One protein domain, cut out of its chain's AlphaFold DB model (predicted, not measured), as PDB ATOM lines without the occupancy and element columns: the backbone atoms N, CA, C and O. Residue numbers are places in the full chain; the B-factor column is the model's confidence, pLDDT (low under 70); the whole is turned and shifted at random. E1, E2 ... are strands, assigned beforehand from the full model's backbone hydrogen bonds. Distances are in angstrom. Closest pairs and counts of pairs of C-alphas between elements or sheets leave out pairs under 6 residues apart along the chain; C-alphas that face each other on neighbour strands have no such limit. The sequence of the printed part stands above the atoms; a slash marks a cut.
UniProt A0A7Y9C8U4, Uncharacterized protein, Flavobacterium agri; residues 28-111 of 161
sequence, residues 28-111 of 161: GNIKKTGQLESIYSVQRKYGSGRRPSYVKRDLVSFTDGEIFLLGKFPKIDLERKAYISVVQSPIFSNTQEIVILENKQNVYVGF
ATOM      1  N   GLY A  28     210.052 150.001 234.618       88.38
ATOM      2  CA  GLY A  28     209.674 150.671 235.852       88.38
ATOM      3  C   GLY A  28     209.374 149.689 236.986       88.38
ATOM      4  O   GLY A  28     209.009 148.532 236.768       88.38
ATOM      5  N   ASN A  29     209.500 150.174 238.218       91.88
ATOM      6  CA  ASN A  29     209.182 149.428 239.428       91.88
ATOM      7  C   ASN A  29     207.794 149.820 239.937       91.88
ATOM      8  O   ASN A  29     207.477 151.006 240.058       91.88
ATOM      9  N   ILE A  30     206.974 148.828 240.291       91.81
ATOM     10  CA  ILE A  30     205.697 149.077 240.965       91.81
ATOM     11  C   ILE A  30     206.008 149.592 242.369       91.81
ATOM     12  O   ILE A  30     206.582 148.872 243.186       91.81
ATOM     13  N   LYS A  31     205.640 150.844 242.648       90.88
ATOM     14  CA  LYS A  31     205.895 151.464 243.951       90.88
ATOM     15  C   LYS A  31     204.727 151.282 244.908       90.88
ATOM     16  O   LYS A  31     204.940 150.985 246.082       90.88
ATOM     17  N   LYS A  32     203.509 151.477 244.405       89.56
ATOM     18  CA  LYS A  32     202.286 151.450 245.202       89.56
ATOM     19  C   LYS A  32     201.149 150.828 244.418       89.56
ATOM     20  O   LYS A  32     200.989 151.115 243.236       89.56
ATOM     21  N   THR A  33     200.342 150.037 245.112       91.69
ATOM     22  CA  THR A  33     199.103 149.450 244.609       91.69
ATOM     23  C   THR A  33     198.013 149.687 245.648       91.69
ATOM     24  O   THR A  33     198.194 149.333 246.812       91.69
ATOM     25  N   GLY A  34     196.901 150.312 245.260       91.56
ATOM     26  CA  GLY A  34     195.858 150.714 246.204       91.56
ATOM     27  C   GLY A  34     194.668 151.407 245.549       91.56
ATOM     28  O   GLY A  34     194.603 151.543 244.328       91.56
ATOM     29  N   GLN A  35     193.723 151.856 246.376       92.56
ATOM     30  CA  GLN A  35     192.533 152.561 245.902       92.56
ATOM     31  C   GLN A  35     192.827 154.031 245.632       92.56
ATOM     32  O   GLN A  35     193.307 154.754 246.514       92.56
ATOM     33  N   LEU A  36     192.461 154.468 244.429       90.56
ATOM     34  CA  LEU A  36     192.525 155.857 244.014       90.56
ATOM     35  C   LEU A  36     191.539 156.707 244.823       90.56
ATOM     36  O   LEU A  36     190.332 156.466 244.804       90.56
ATOM     37  N   GLU A  37     192.029 157.753 245.473       91.25
ATOM     38  CA  GLU A  37     191.170 158.772 246.072       91.25
ATOM     39  C   GLU A  37     190.801 159.831 245.029       91.25
ATOM     40  O   GLU A  37     189.622 160.088 244.767       91.25
ATOM     41  N   SER A  38     191.815 160.449 244.419       88.88
ATOM     42  CA  SER A  38     191.623 161.494 243.417       88.88
ATOM     43  C   SER A  38     192.890 161.778 242.613       88.88
ATOM     44  O   SER A  38     194.007 161.530 243.064       88.88
ATOM     45  N   ILE A  39     192.707 162.341 241.417       90.06
ATOM     46  CA  ILE A  39     193.774 162.959 240.628       90.06
ATOM     47  C   ILE A  39     193.413 164.424 240.455       90.06
ATOM     48  O   ILE A  39     192.317 164.752 240.000       90.06
ATOM     49  N   TYR A  40     194.308 165.312 240.866       88.62
ATOM     50  CA  TYR A  40     194.034 166.742 240.906       88.62
ATOM     51  C   TYR A  40     195.296 167.557 240.663       88.62
ATOM     52  O   TYR A  40     196.420 167.110 240.886       88.62
ATOM     53  N   SER A  41     195.094 168.786 240.201       88.12
ATOM     54  CA  SER A  41     196.170 169.750 240.037       88.12
ATOM     55  C   SER A  41     196.205 170.714 241.217       88.12
ATOM     56  O   SER A  41     195.215 171.386 241.503       88.12
ATOM     57  N   VAL A  42     197.360 170.859 241.858       86.19
ATOM     58  CA  VAL A  42     197.592 171.863 242.902       86.19
ATOM     59  C   VAL A  42     198.456 172.975 242.344       86.19
ATOM     60  O   VAL A  42     199.515 172.725 241.771       86.19
ATOM     61  N   GLN A  43     198.041 174.221 242.551       84.88
ATOM     62  CA  GLN A  43     198.881 175.377 242.272       84.88
ATOM     63  C   GLN A  43     199.556 175.830 243.566       84.88
ATOM     64  O   GLN A  43     198.911 176.375 244.460       84.88
ATOM     65  N   ARG A  44     200.868 175.602 243.685       77.94
ATOM     66  CA  ARG A  44     201.634 176.040 244.854       77.94
ATOM     67  C   ARG A  44     202.281 177.390 244.577       77.94
ATOM     68  O   ARG A  44     202.977 177.564 243.576       77.94
ATOM     69  N   LYS A  45     202.042 178.337 245.481       81.00
ATOM     70  CA  LYS A  45     202.686 179.650 245.494       81.00
ATOM     71  C   LYS A  45     204.069 179.524 246.128       81.00
ATOM     72  O   LYS A  45     204.181 179.060 247.260       81.00
ATOM     73  N   TYR A  46     205.101 179.962 245.418       74.50
ATOM     74  CA  TYR A  46     206.458 180.077 245.933       74.50
ATOM     75  C   TYR A  46     206.844 181.555 246.051       74.50
ATOM     76  O   TYR A  46     206.635 182.359 245.139       74.50
ATOM     77  N   GLY A  47     207.403 181.908 247.211       68.38
ATOM     78  CA  GLY A  47     207.790 183.274 247.558       68.38
ATOM     79  C   GLY A  47     206.639 184.136 248.095       68.38
ATOM     80  O   GLY A  47     205.478 184.018 247.701       68.38
ATOM     81  N   SER A  48     206.985 185.038 249.013       75.50
ATOM     82  CA  SER A  48     206.083 186.025 249.625       75.50
ATOM     83  C   SER A  48     206.187 187.422 248.991       75.50
ATOM     84  O   SER A  48     205.503 188.344 249.423       75.50
ATOM     85  N   GLY A  49     207.031 187.592 247.967       78.12
ATOM     86  CA  GLY A  49     207.288 188.883 247.326       78.12
ATOM     87  C   GLY A  49     206.163 189.390 246.412       78.12
ATOM     88  O   GLY A  49     205.186 188.697 246.133       78.12
ATOM     89  N   ARG A  50     206.347 190.609 245.882       74.38
ATOM     90  CA  ARG A  50     205.388 191.336 245.016       74.38
ATOM     91  C   ARG A  50     204.998 190.600 243.722       74.38
ATOM     92  O   ARG A  50     203.958 190.906 243.149       74.38
ATOM     93  N   ARG A  51     205.822 189.656 243.255       75.62
ATOM     94  CA  ARG A  51     205.553 188.775 242.104       75.62
ATOM     95  C   ARG A  51     205.832 187.322 242.498       75.62
ATOM     96  O   ARG A  51     206.940 186.839 242.275       75.62
ATOM     97  N   PRO A  52     204.873 186.652 243.146       77.44
ATOM     98  CA  PRO A  52     205.035 185.255 243.513       77.44
ATOM     99  C   PRO A  52     205.028 184.371 242.263       77.44
ATOM    100  O   PRO A  52     204.288 184.636 241.313       77.44
ATOM    101  N   SER A  53     205.835 183.311 242.273       77.06
ATOM    102  CA  SER A  53     205.786 182.289 241.234       77.06
ATOM    103  C   SER A  53     204.746 181.240 241.613       77.06
ATOM    104  O   SER A  53     204.651 180.806 242.761       77.06
ATOM    105  N   TYR A  54     203.936 180.838 240.640       79.62
ATOM    106  CA  TYR A  54     202.945 179.789 240.824       79.62
ATOM    107  C   TYR A  54     203.364 178.580 240.015       79.62
ATOM    108  O   TYR A  54     203.596 178.695 238.813       79.62
ATOM    109  N   VAL A  55     203.430 177.422 240.666       79.19
ATOM    110  CA  VAL A  55     203.735 176.171 239.978       79.19
ATOM    111  C   VAL A  55     202.560 175.225 240.117       79.19
ATOM    112  O   VAL A  55     202.167 174.871 241.229       79.19
ATOM    113  N   LYS A  56     201.985 174.852 238.975       82.06
ATOM    114  CA  LYS A  56     200.949 173.829 238.886       82.06
ATOM    115  C   LYS A  56     201.622 172.457 238.922       82.06
ATOM    116  O   LYS A  56     202.582 172.233 238.190       82.06
ATOM    117  N   ARG A  57     201.132 171.567 239.780       84.31
ATOM    118  CA  ARG A  57     201.576 170.177 239.906       84.31
ATOM    119  C   ARG A  57     200.372 169.269 239.795       84.31
ATOM    120  O   ARG A  57     199.391 169.501 240.495       84.31
ATOM    121  N   ASP A  58     200.467 168.259 238.950       89.12
ATOM    122  CA  ASP A  58     199.453 167.222 238.839       89.12
ATOM    123  C   ASP A  58     199.823 166.086 239.798       89.12
ATOM    124  O   ASP A  58     200.987 165.686 239.871       89.12
ATOM    125  N   LEU A  59     198.856 165.624 240.588       90.06
ATOM    126  CA  LEU A  59     199.050 164.658 241.666       90.06
ATOM    127  C   LEU A  59     198.054 163.511 241.535       90.06
ATOM    128  O   LEU A  59     196.901 163.738 241.167       90.06
ATOM    129  N   VAL A  60     198.486 162.308 241.904       91.69
ATOM    130  CA  VAL A  60     197.605 161.174 242.208       91.69
ATOM    131  C   VAL A  60     197.642 160.915 243.711       91.69
ATOM    132  O   VAL A  60     198.726 160.782 244.273       91.69
ATOM    133  N   SER A  61     196.470 160.883 244.349       91.94
ATOM    134  CA  SER A  61     196.299 160.592 245.776       91.94
ATOM    135  C   SER A  61     195.606 159.252 245.966       91.94
ATOM    136  O   SER A  61     194.625 158.941 245.279       91.94
ATOM    137  N   PHE A  62     196.112 158.474 246.912       92.12
ATOM    138  CA  PHE A  62     195.521 157.231 247.377       92.12
ATOM    139  C   PHE A  62     194.719 157.457 248.658       92.12
ATOM    140  O   PHE A  62     194.964 158.385 249.422       92.12
ATOM    141  N   THR A  63     193.764 156.567 248.917       89.19
ATOM    142  CA  THR A  63     192.900 156.625 250.116       89.19
ATOM    143  C   THR A  63     193.646 156.500 251.448       89.19
ATOM    144  O   THR A  63     193.118 156.901 252.481       89.19
ATOM    145  N   ASP A  64     194.868 155.970 251.439       88.50
ATOM    146  CA  ASP A  64     195.758 155.889 252.599       88.50
ATOM    147  C   ASP A  64     196.628 157.147 252.791       88.50
ATOM    148  O   ASP A  64     197.440 157.203 253.715       88.50
ATOM    149  N   GLY A  65     196.438 158.170 251.951       86.69
ATOM    150  CA  GLY A  65     197.116 159.460 252.032       86.69
ATOM    151  C   GLY A  65     198.450 159.531 251.290       86.69
ATOM    152  O   GLY A  65     199.104 160.576 251.336       86.69
ATOM    153  N   GLU A  66     198.877 158.468 250.598       89.88
ATOM    154  CA  GLU A  66     200.060 158.538 249.739       89.88
ATOM    155  C   GLU A  66     199.785 159.344 248.466       89.88
ATOM    156  O   GLU A  66     198.752 159.192 247.812       89.88
ATOM    157  N   ILE A  67     200.743 160.198 248.094       90.69
ATOM    158  CA  ILE A  67     200.620 161.113 246.959       90.69
ATOM    159  C   ILE A  67     201.837 160.968 246.050       90.69
ATOM    160  O   ILE A  67     202.975 161.030 246.517       90.69
ATOM    161  N   PHE A  68     201.599 160.868 244.743       91.12
ATOM    162  CA  PHE A  68     202.652 160.829 243.729       91.12
ATOM    163  C   PHE A  68     202.496 161.971 242.725       91.12
ATOM    164  O   PHE A  68     201.387 162.350 242.347       91.12
ATOM    165  N   LEU A  69     203.629 162.522 242.288       89.62
ATOM    166  CA  LEU A  69     203.689 163.559 241.259       89.62
ATOM    167  C   LEU A  69     203.517 162.939 239.873       89.62
ATOM    168  O   LEU A  69     204.117 161.907 239.573       89.62
ATOM    169  N   LEU A  70     202.727 163.592 239.024       90.38
ATOM    170  CA  LEU A  70     202.501 163.204 237.635       90.38
ATOM    171  C   LEU A  70     203.173 164.206 236.696       90.38
ATOM    172  O   LEU A  70     202.996 165.417 236.836       90.38
ATOM    173  N   GLY A  71     203.897 163.705 235.696       85.19
ATOM    174  CA  GLY A  71     204.489 164.527 234.635       85.19
ATOM    175  C   GLY A  71     203.466 165.085 233.644       85.19
ATOM    176  O   GLY A  71     203.742 166.056 232.937       85.19
ATOM    177  N   LYS A  72     202.282 164.470 233.584       88.56
ATOM    178  CA  LYS A  72     201.170 164.855 232.722       88.56
ATOM    179  C   LYS A  72     199.851 164.390 233.328       88.56
ATOM    180  O   LYS A  72     199.724 163.231 233.719       88.56
ATOM    181  N   PHE A  73     198.849 165.265 233.306       87.81
ATOM    182  CA  PHE A  73     197.485 164.895 233.668       87.81
ATOM    183  C   PHE A  73     196.934 163.790 232.736       87.81
ATOM    184  O   PHE A  73     197.030 163.923 231.505       87.81
ATOM    185  N   PRO A  74     196.363 162.698 233.276       87.06
ATOM    186  CA  PRO A  74     195.801 161.624 232.464       87.06
ATOM    187  C   PRO A  74     194.625 162.145 231.633       87.06
ATOM    188  O   PRO A  74     193.794 162.909 232.107       87.06
ATOM    189  N   LYS A  75     194.549 161.729 230.365       82.81
ATOM    190  CA  LYS A  75     193.451 162.117 229.457       82.81
ATOM    191  C   LYS A  75     192.184 161.270 229.633       82.81
ATOM    192  O   LYS A  75     191.242 161.440 228.871       82.81
ATOM    193  N   ILE A  76     192.215 160.320 230.559       82.81
ATOM    194  CA  ILE A  76     191.144 159.361 230.808       82.81
ATOM    195  C   ILE A  76     190.563 159.700 232.173       82.81
ATOM    196  O   ILE A  76     191.325 159.900 233.123       82.81
ATOM    197  N   ASP A  77     189.237 159.752 232.253       76.44
ATOM    198  CA  ASP A  77     188.543 159.878 233.526       76.44
ATOM    199  C   ASP A  77     188.684 158.563 234.291       76.44
ATOM    200  O   ASP A  77     188.183 157.516 233.885       76.44
ATOM    201  N   LEU A  78     189.436 158.620 235.385       80.25
ATOM    202  CA  LEU A  78     189.620 157.504 236.297       80.25
ATOM    203  C   LEU A  78     188.503 157.532 237.338       80.25
ATOM    204  O   LEU A  78     188.309 158.541 238.023       80.25
ATOM    205  N   GLU A  79     187.777 156.424 237.468       79.31
ATOM    206  CA  GLU A  79     186.738 156.291 238.485       79.31
ATOM    207  C   GLU A  79     187.348 156.375 239.891       79.31
ATOM    208  O   GLU A  79     188.387 155.780 240.194       79.31
ATOM    209  N   ARG A  80     186.703 157.134 240.785       77.81
ATOM    210  CA  ARG A  80     187.129 157.201 242.189       77.81
ATOM    211  C   ARG A  80     187.011 155.815 242.823       77.81
ATOM    212  O   ARG A  80     186.031 155.119 242.591       77.81
ATOM    213  N   LYS A  81     187.965 155.470 243.692       84.38
ATOM    214  CA  LYS A  81     188.127 154.162 244.354       84.38
ATOM    215  C   LYS A  81     188.563 153.009 243.447       84.38
ATOM    216  O   LYS A  81     188.715 151.902 243.964       84.38
ATOM    217  N   ALA A  82     188.835 153.255 242.163       87.25
ATOM    218  CA  ALA A  82     189.443 152.252 241.294       87.25
ATOM    219  C   ALA A  82     190.783 151.778 241.876       87.25
ATOM    220  O   ALA A  82     191.567 152.577 242.405       87.25
ATOM    221  N   TYR A  83     191.052 150.476 241.778       91.06
ATOM    222  CA  TYR A  83     192.328 149.922 242.224       91.06
ATOM    223  C   TYR A  83     193.406 150.166 241.163       91.06
ATOM    224  O   TYR A  83     193.350 149.628 240.052       91.06
ATOM    225  N   ILE A  84     194.398 150.984 241.506       92.75
ATOM    226  CA  ILE A  84     195.474 151.388 240.600       92.75
ATOM    227  C   ILE A  84     196.839 150.989 241.153       92.75
ATOM    228  O   ILE A  84     197.031 150.866 242.364       92.75
ATOM    229  N   SER A  85     197.802 150.809 240.255       93.44
ATOM    230  CA  SER A  85     199.218 150.688 240.591       93.44
ATOM    231  C   SER A  85     200.016 151.822 239.964       93.44
ATOM    232  O   SER A  85     199.852 152.119 238.784       93.44
ATOM    233  N   VAL A  86     200.881 152.453 240.752       93.12
ATOM    234  CA  VAL A  86     201.810 153.487 240.292       93.12
ATOM    235  C   VAL A  86     203.161 152.848 240.014       93.12
ATOM    236  O   VAL A  86     203.760 152.219 240.894       93.12
ATOM    237  N   VAL A  87     203.640 153.034 238.788       94.06
ATOM    238  CA  VAL A  87     204.941 152.547 238.334       94.06
ATOM    239  C   VAL A  87     205.888 153.730 238.213       94.06
ATOM    240  O   VAL A  87     205.586 154.725 237.548       94.06
ATOM    241  N   GLN A  88     207.038 153.623 238.870       93.56
ATOM    242  CA  GLN A  88     208.078 154.642 238.867       93.56
ATOM    243  C   GLN A  88     209.308 154.175 238.098       93.56
ATOM    244  O   GLN A  88     209.606 152.982 238.041       93.56
ATOM    245  N   SER A  89     210.040 155.127 237.533       92.31
ATOM    246  CA  SER A  89     211.318 154.856 236.896       92.31
ATOM    247  C   SER A  89     212.340 154.344 237.922       92.31
ATOM    248  O   SER A  89     212.297 154.733 239.093       92.31
ATOM    249  N   PRO A  90     213.242 153.438 237.530       88.44
ATOM    250  CA  PRO A  90     214.103 152.742 238.480       88.44
ATOM    251  C   PRO A  90     215.215 153.610 239.079       88.44
ATOM    252  O   PRO A  90     215.629 153.349 240.206       88.44
ATOM    253  N   ILE A  91     215.711 154.614 238.352       88.81
ATOM    254  CA  ILE A  91     216.853 155.440 238.764       88.81
ATOM    255  C   ILE A  91     216.363 156.713 239.447       88.81
ATOM    256  O   ILE A  91     216.767 156.998 240.573       88.81
ATOM    257  N   PHE A  92     215.486 157.473 238.786       90.19
ATOM    258  CA  PHE A  92     215.048 158.779 239.290       90.19
ATOM    259  C   PHE A  92     213.689 158.742 239.998       90.19
ATOM    260  O   PHE A  92     213.243 159.764 240.496       90.19
ATOM    261  N   SER A  93     213.049 157.570 240.121       88.19
ATOM    262  CA  SER A  93     211.761 157.401 240.821       88.19
ATOM    263  C   SER A  93     210.615 158.251 240.253       88.19
ATOM    264  O   SER A  93     209.621 158.509 240.930       88.19
ATOM    265  N   ASN A  94     210.707 158.631 238.981       90.88
ATOM    266  CA  ASN A  94     209.687 159.414 238.300       90.88
ATOM    267  C   ASN A  94     208.458 158.558 238.019       90.88
ATOM    268  O   ASN A  94     208.588 157.491 237.426       90.88
ATOM    269  N   THR A  95     207.253 159.026 238.344       92.56
ATOM    270  CA  THR A  95     206.018 158.311 237.980       92.56
ATOM    271  C   THR A  95     205.897 158.201 236.460       92.56
ATOM    272  O   THR A  95     205.705 159.210 235.787       92.56
ATOM    273  N   GLN A  96     206.015 156.996 235.902       92.25
ATOM    274  CA  GLN A  96     205.981 156.757 234.455       92.25
ATOM    275  C   GLN A  96     204.565 156.437 233.970       92.25
ATOM    276  O   GLN A  96     204.085 157.026 232.993       92.25
ATOM    277  N   GLU A  97     203.881 155.537 234.671       93.00
ATOM    278  CA  GLU A  97     202.549 155.062 234.311       93.00
ATOM    279  C   GLU A  97     201.682 154.771 235.541       93.00
ATOM    280  O   GLU A  97     202.169 154.508 236.644       93.00
ATOM    281  N   ILE A  98     200.371 154.828 235.317       92.38
ATOM    282  CA  ILE A  98     199.341 154.340 236.229       92.38
ATOM    283  C   ILE A  98     198.685 153.140 235.554       92.38
ATOM    284  O   ILE A  98     198.130 153.271 234.462       92.38
ATOM    285  N   VAL A  99     198.741 151.981 236.198       92.31
ATOM    286  CA  VAL A  99     198.105 150.748 235.728       92.31
ATOM    287  C   VAL A  99     196.778 150.576 236.457       92.31
ATOM    288  O   VAL A  99     196.752 150.405 237.676       92.31
ATOM    289  N   ILE A 100     195.673 150.611 235.719       90.94
ATOM    290  CA  ILE A 100     194.335 150.321 236.244       90.94
ATOM    291  C   ILE A 100     194.183 148.803 236.301       90.94
ATOM    292  O   ILE A 100     194.200 148.144 235.259       90.94
ATOM    293  N   LEU A 101     194.036 148.233 237.499       89.50
ATOM    294  CA  LEU A 101     194.052 146.776 237.662       89.50
ATOM    295  C   LEU A 101     192.790 146.095 237.130       89.50
ATOM    296  O   LEU A 101     192.877 144.986 236.610       89.50
ATOM    297  N   GLU A 102     191.640 146.762 237.220       83.19
ATOM    298  CA  GLU A 102     190.340 146.221 236.798       83.19
ATOM    299  C   GLU A 102     190.302 145.921 235.293       83.19
ATOM    300  O   GLU A 102     189.880 144.843 234.883       83.19
ATOM    301  N   ASN A 103     190.842 146.834 234.478       81.81
ATOM    302  CA  ASN A 103     190.816 146.738 233.014       81.81
ATOM    303  C   ASN A 103     192.194 146.459 232.391       81.81
ATOM    304  O   ASN A 103     192.322 146.462 231.167       81.81
ATOM    305  N   LYS A 104     193.234 146.244 233.214       84.44
ATOM    306  CA  LYS A 104     194.642 146.081 232.792       84.44
ATOM    307  C   LYS A 104     195.105 147.168 231.814       84.44
ATOM    308  O   LYS A 104     195.825 146.897 230.854       84.44
ATOM    309  N   GLN A 105     194.648 148.396 232.040       88.88
ATOM    310  CA  GLN A 105     194.939 149.521 231.164       88.88
ATOM    311  C   GLN A 105     196.092 150.345 231.730       88.88
ATOM    312  O   GLN A 105     196.030 150.804 232.871       88.88
ATOM    313  N   ASN A 106     197.105 150.583 230.902       90.56
ATOM    314  CA  ASN A 106     198.241 151.425 231.255       90.56
ATOM    315  C   ASN A 106     197.999 152.855 230.771       90.56
ATOM    316  O   ASN A 106     197.739 153.098 229.588       90.56
ATOM    317  N   VAL A 107     198.115 153.812 231.686       92.00
ATOM    318  CA  VAL A 107     198.003 155.241 231.406       92.00
ATOM    319  C   VAL A 107     199.360 155.895 231.629       92.00
ATOM    320  O   VAL A 107     199.811 156.058 232.760       92.00
ATOM    321  N   TYR A 108     200.009 156.301 230.539       91.94
ATOM    322  CA  TYR A 108     201.305 156.974 230.590       91.94
ATOM    323  C   TYR A 108     201.158 158.425 231.054       91.94
ATOM    324  O   TYR A 108     200.548 159.257 230.372       91.94
ATOM    325  N   VAL A 109     201.754 158.719 232.206       92.44
ATOM    326  CA  VAL A 109     201.670 160.010 232.915       92.44
ATOM    327  C   VAL A 109     203.047 160.605 233.216       92.44
ATOM    328  O   VAL A 109     203.139 161.675 233.814       92.44
ATOM    329  N   GLY A 110     204.131 159.949 232.795       91.12
ATOM    330  CA  GLY A 110     205.491 160.432 233.015       91.12
ATOM    331  C   GLY A 110     205.842 161.694 232.244       91.12
ATOM    332  O   GLY A 110     205.165 162.081 231.292       91.12
ATOM    333  N   PHE A 111     206.938 162.342 232.632       90.88
ATOM    334  CA  PHE A 111     207.376 163.615 232.048       90.88
ATOM    335  C   PHE A 111     207.545 163.547 230.519       90.88
ATOM    336  O   PHE A 111     207.054 164.409 229.792       90.88
TER     337      PHE A 111
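Overview. This is residues 28 to 111 of the 161 residues of an uncharacterized protein of Flavobacterium agri (UniProt A0A7Y9C8U4). One antiparallel sheet of six strands is folded back on itself, E3 and E2 facing E4, E5 and E6, with the bent E1 as hinge; the far end of the E1 and E2 hairpin, residues 47 to 52, reaches out as an arm. The printed part has 84 residues with strands E1 to E6 and no named helix, all strand in class, in sheet order E3 E2 E1 E4 E5 E6. It is only just compact, close to loose, with a radius of gyration of the C-alphas of 14.0 A, and elongated, spanning 48 by 29 by 24 A.

Along the chain. Find C-alpha 29 at (209.182, 149.428, 239.428); from there E1 runs to residue 46, 31.4 A, and bends by 108 degrees at residue 35. E2 is residues 53 to 62, 27.8 A; E3, 67 to 70; E4, 83 to 88, 16.8 A; E5, 95 to 100, 14.3 A. E6, residues 105 to 108, ends at C-alpha 108, (201.305, 156.974, 230.590).

Arrangement. In this strongly twisted folded sheet, one sheet bent into two facing leaves, E1 pairs with E4 over residues 29 to 35, N 31 to O 86 at 2.9 A, and with E2 over 36 to 46, N 42 to O 57 at 2.8 A. E1 E2 E3 and E4 E5 E6 are meanders, each strand the antiparallel neighbour of the one before: look at N 68 and O 60, 2.9 A, N 85 and O 99, 2.8 A, and N 98 and O 107, 2.9 A. E1 to E4 form a Greek key, four strands in a row of which three, E1 E2 E3, are a meander and the first, E1, is the antiparallel neighbour of the fourth, E4. Between the leaves, the closest C-alphas of E3 and E5 are Leu 70 and Thr 95, 6.0 A apart; E2 and E6 are apart.

Size, cuts and confidence. The C-alphas farthest apart, Arg 50 and Asn 103, are 48.4 A apart. The printed part has no cut; the E3 to E4 link, residues 71 to 82, is long. Mean pLDDT of the printed part is 87.1, and residue 47 is under 70.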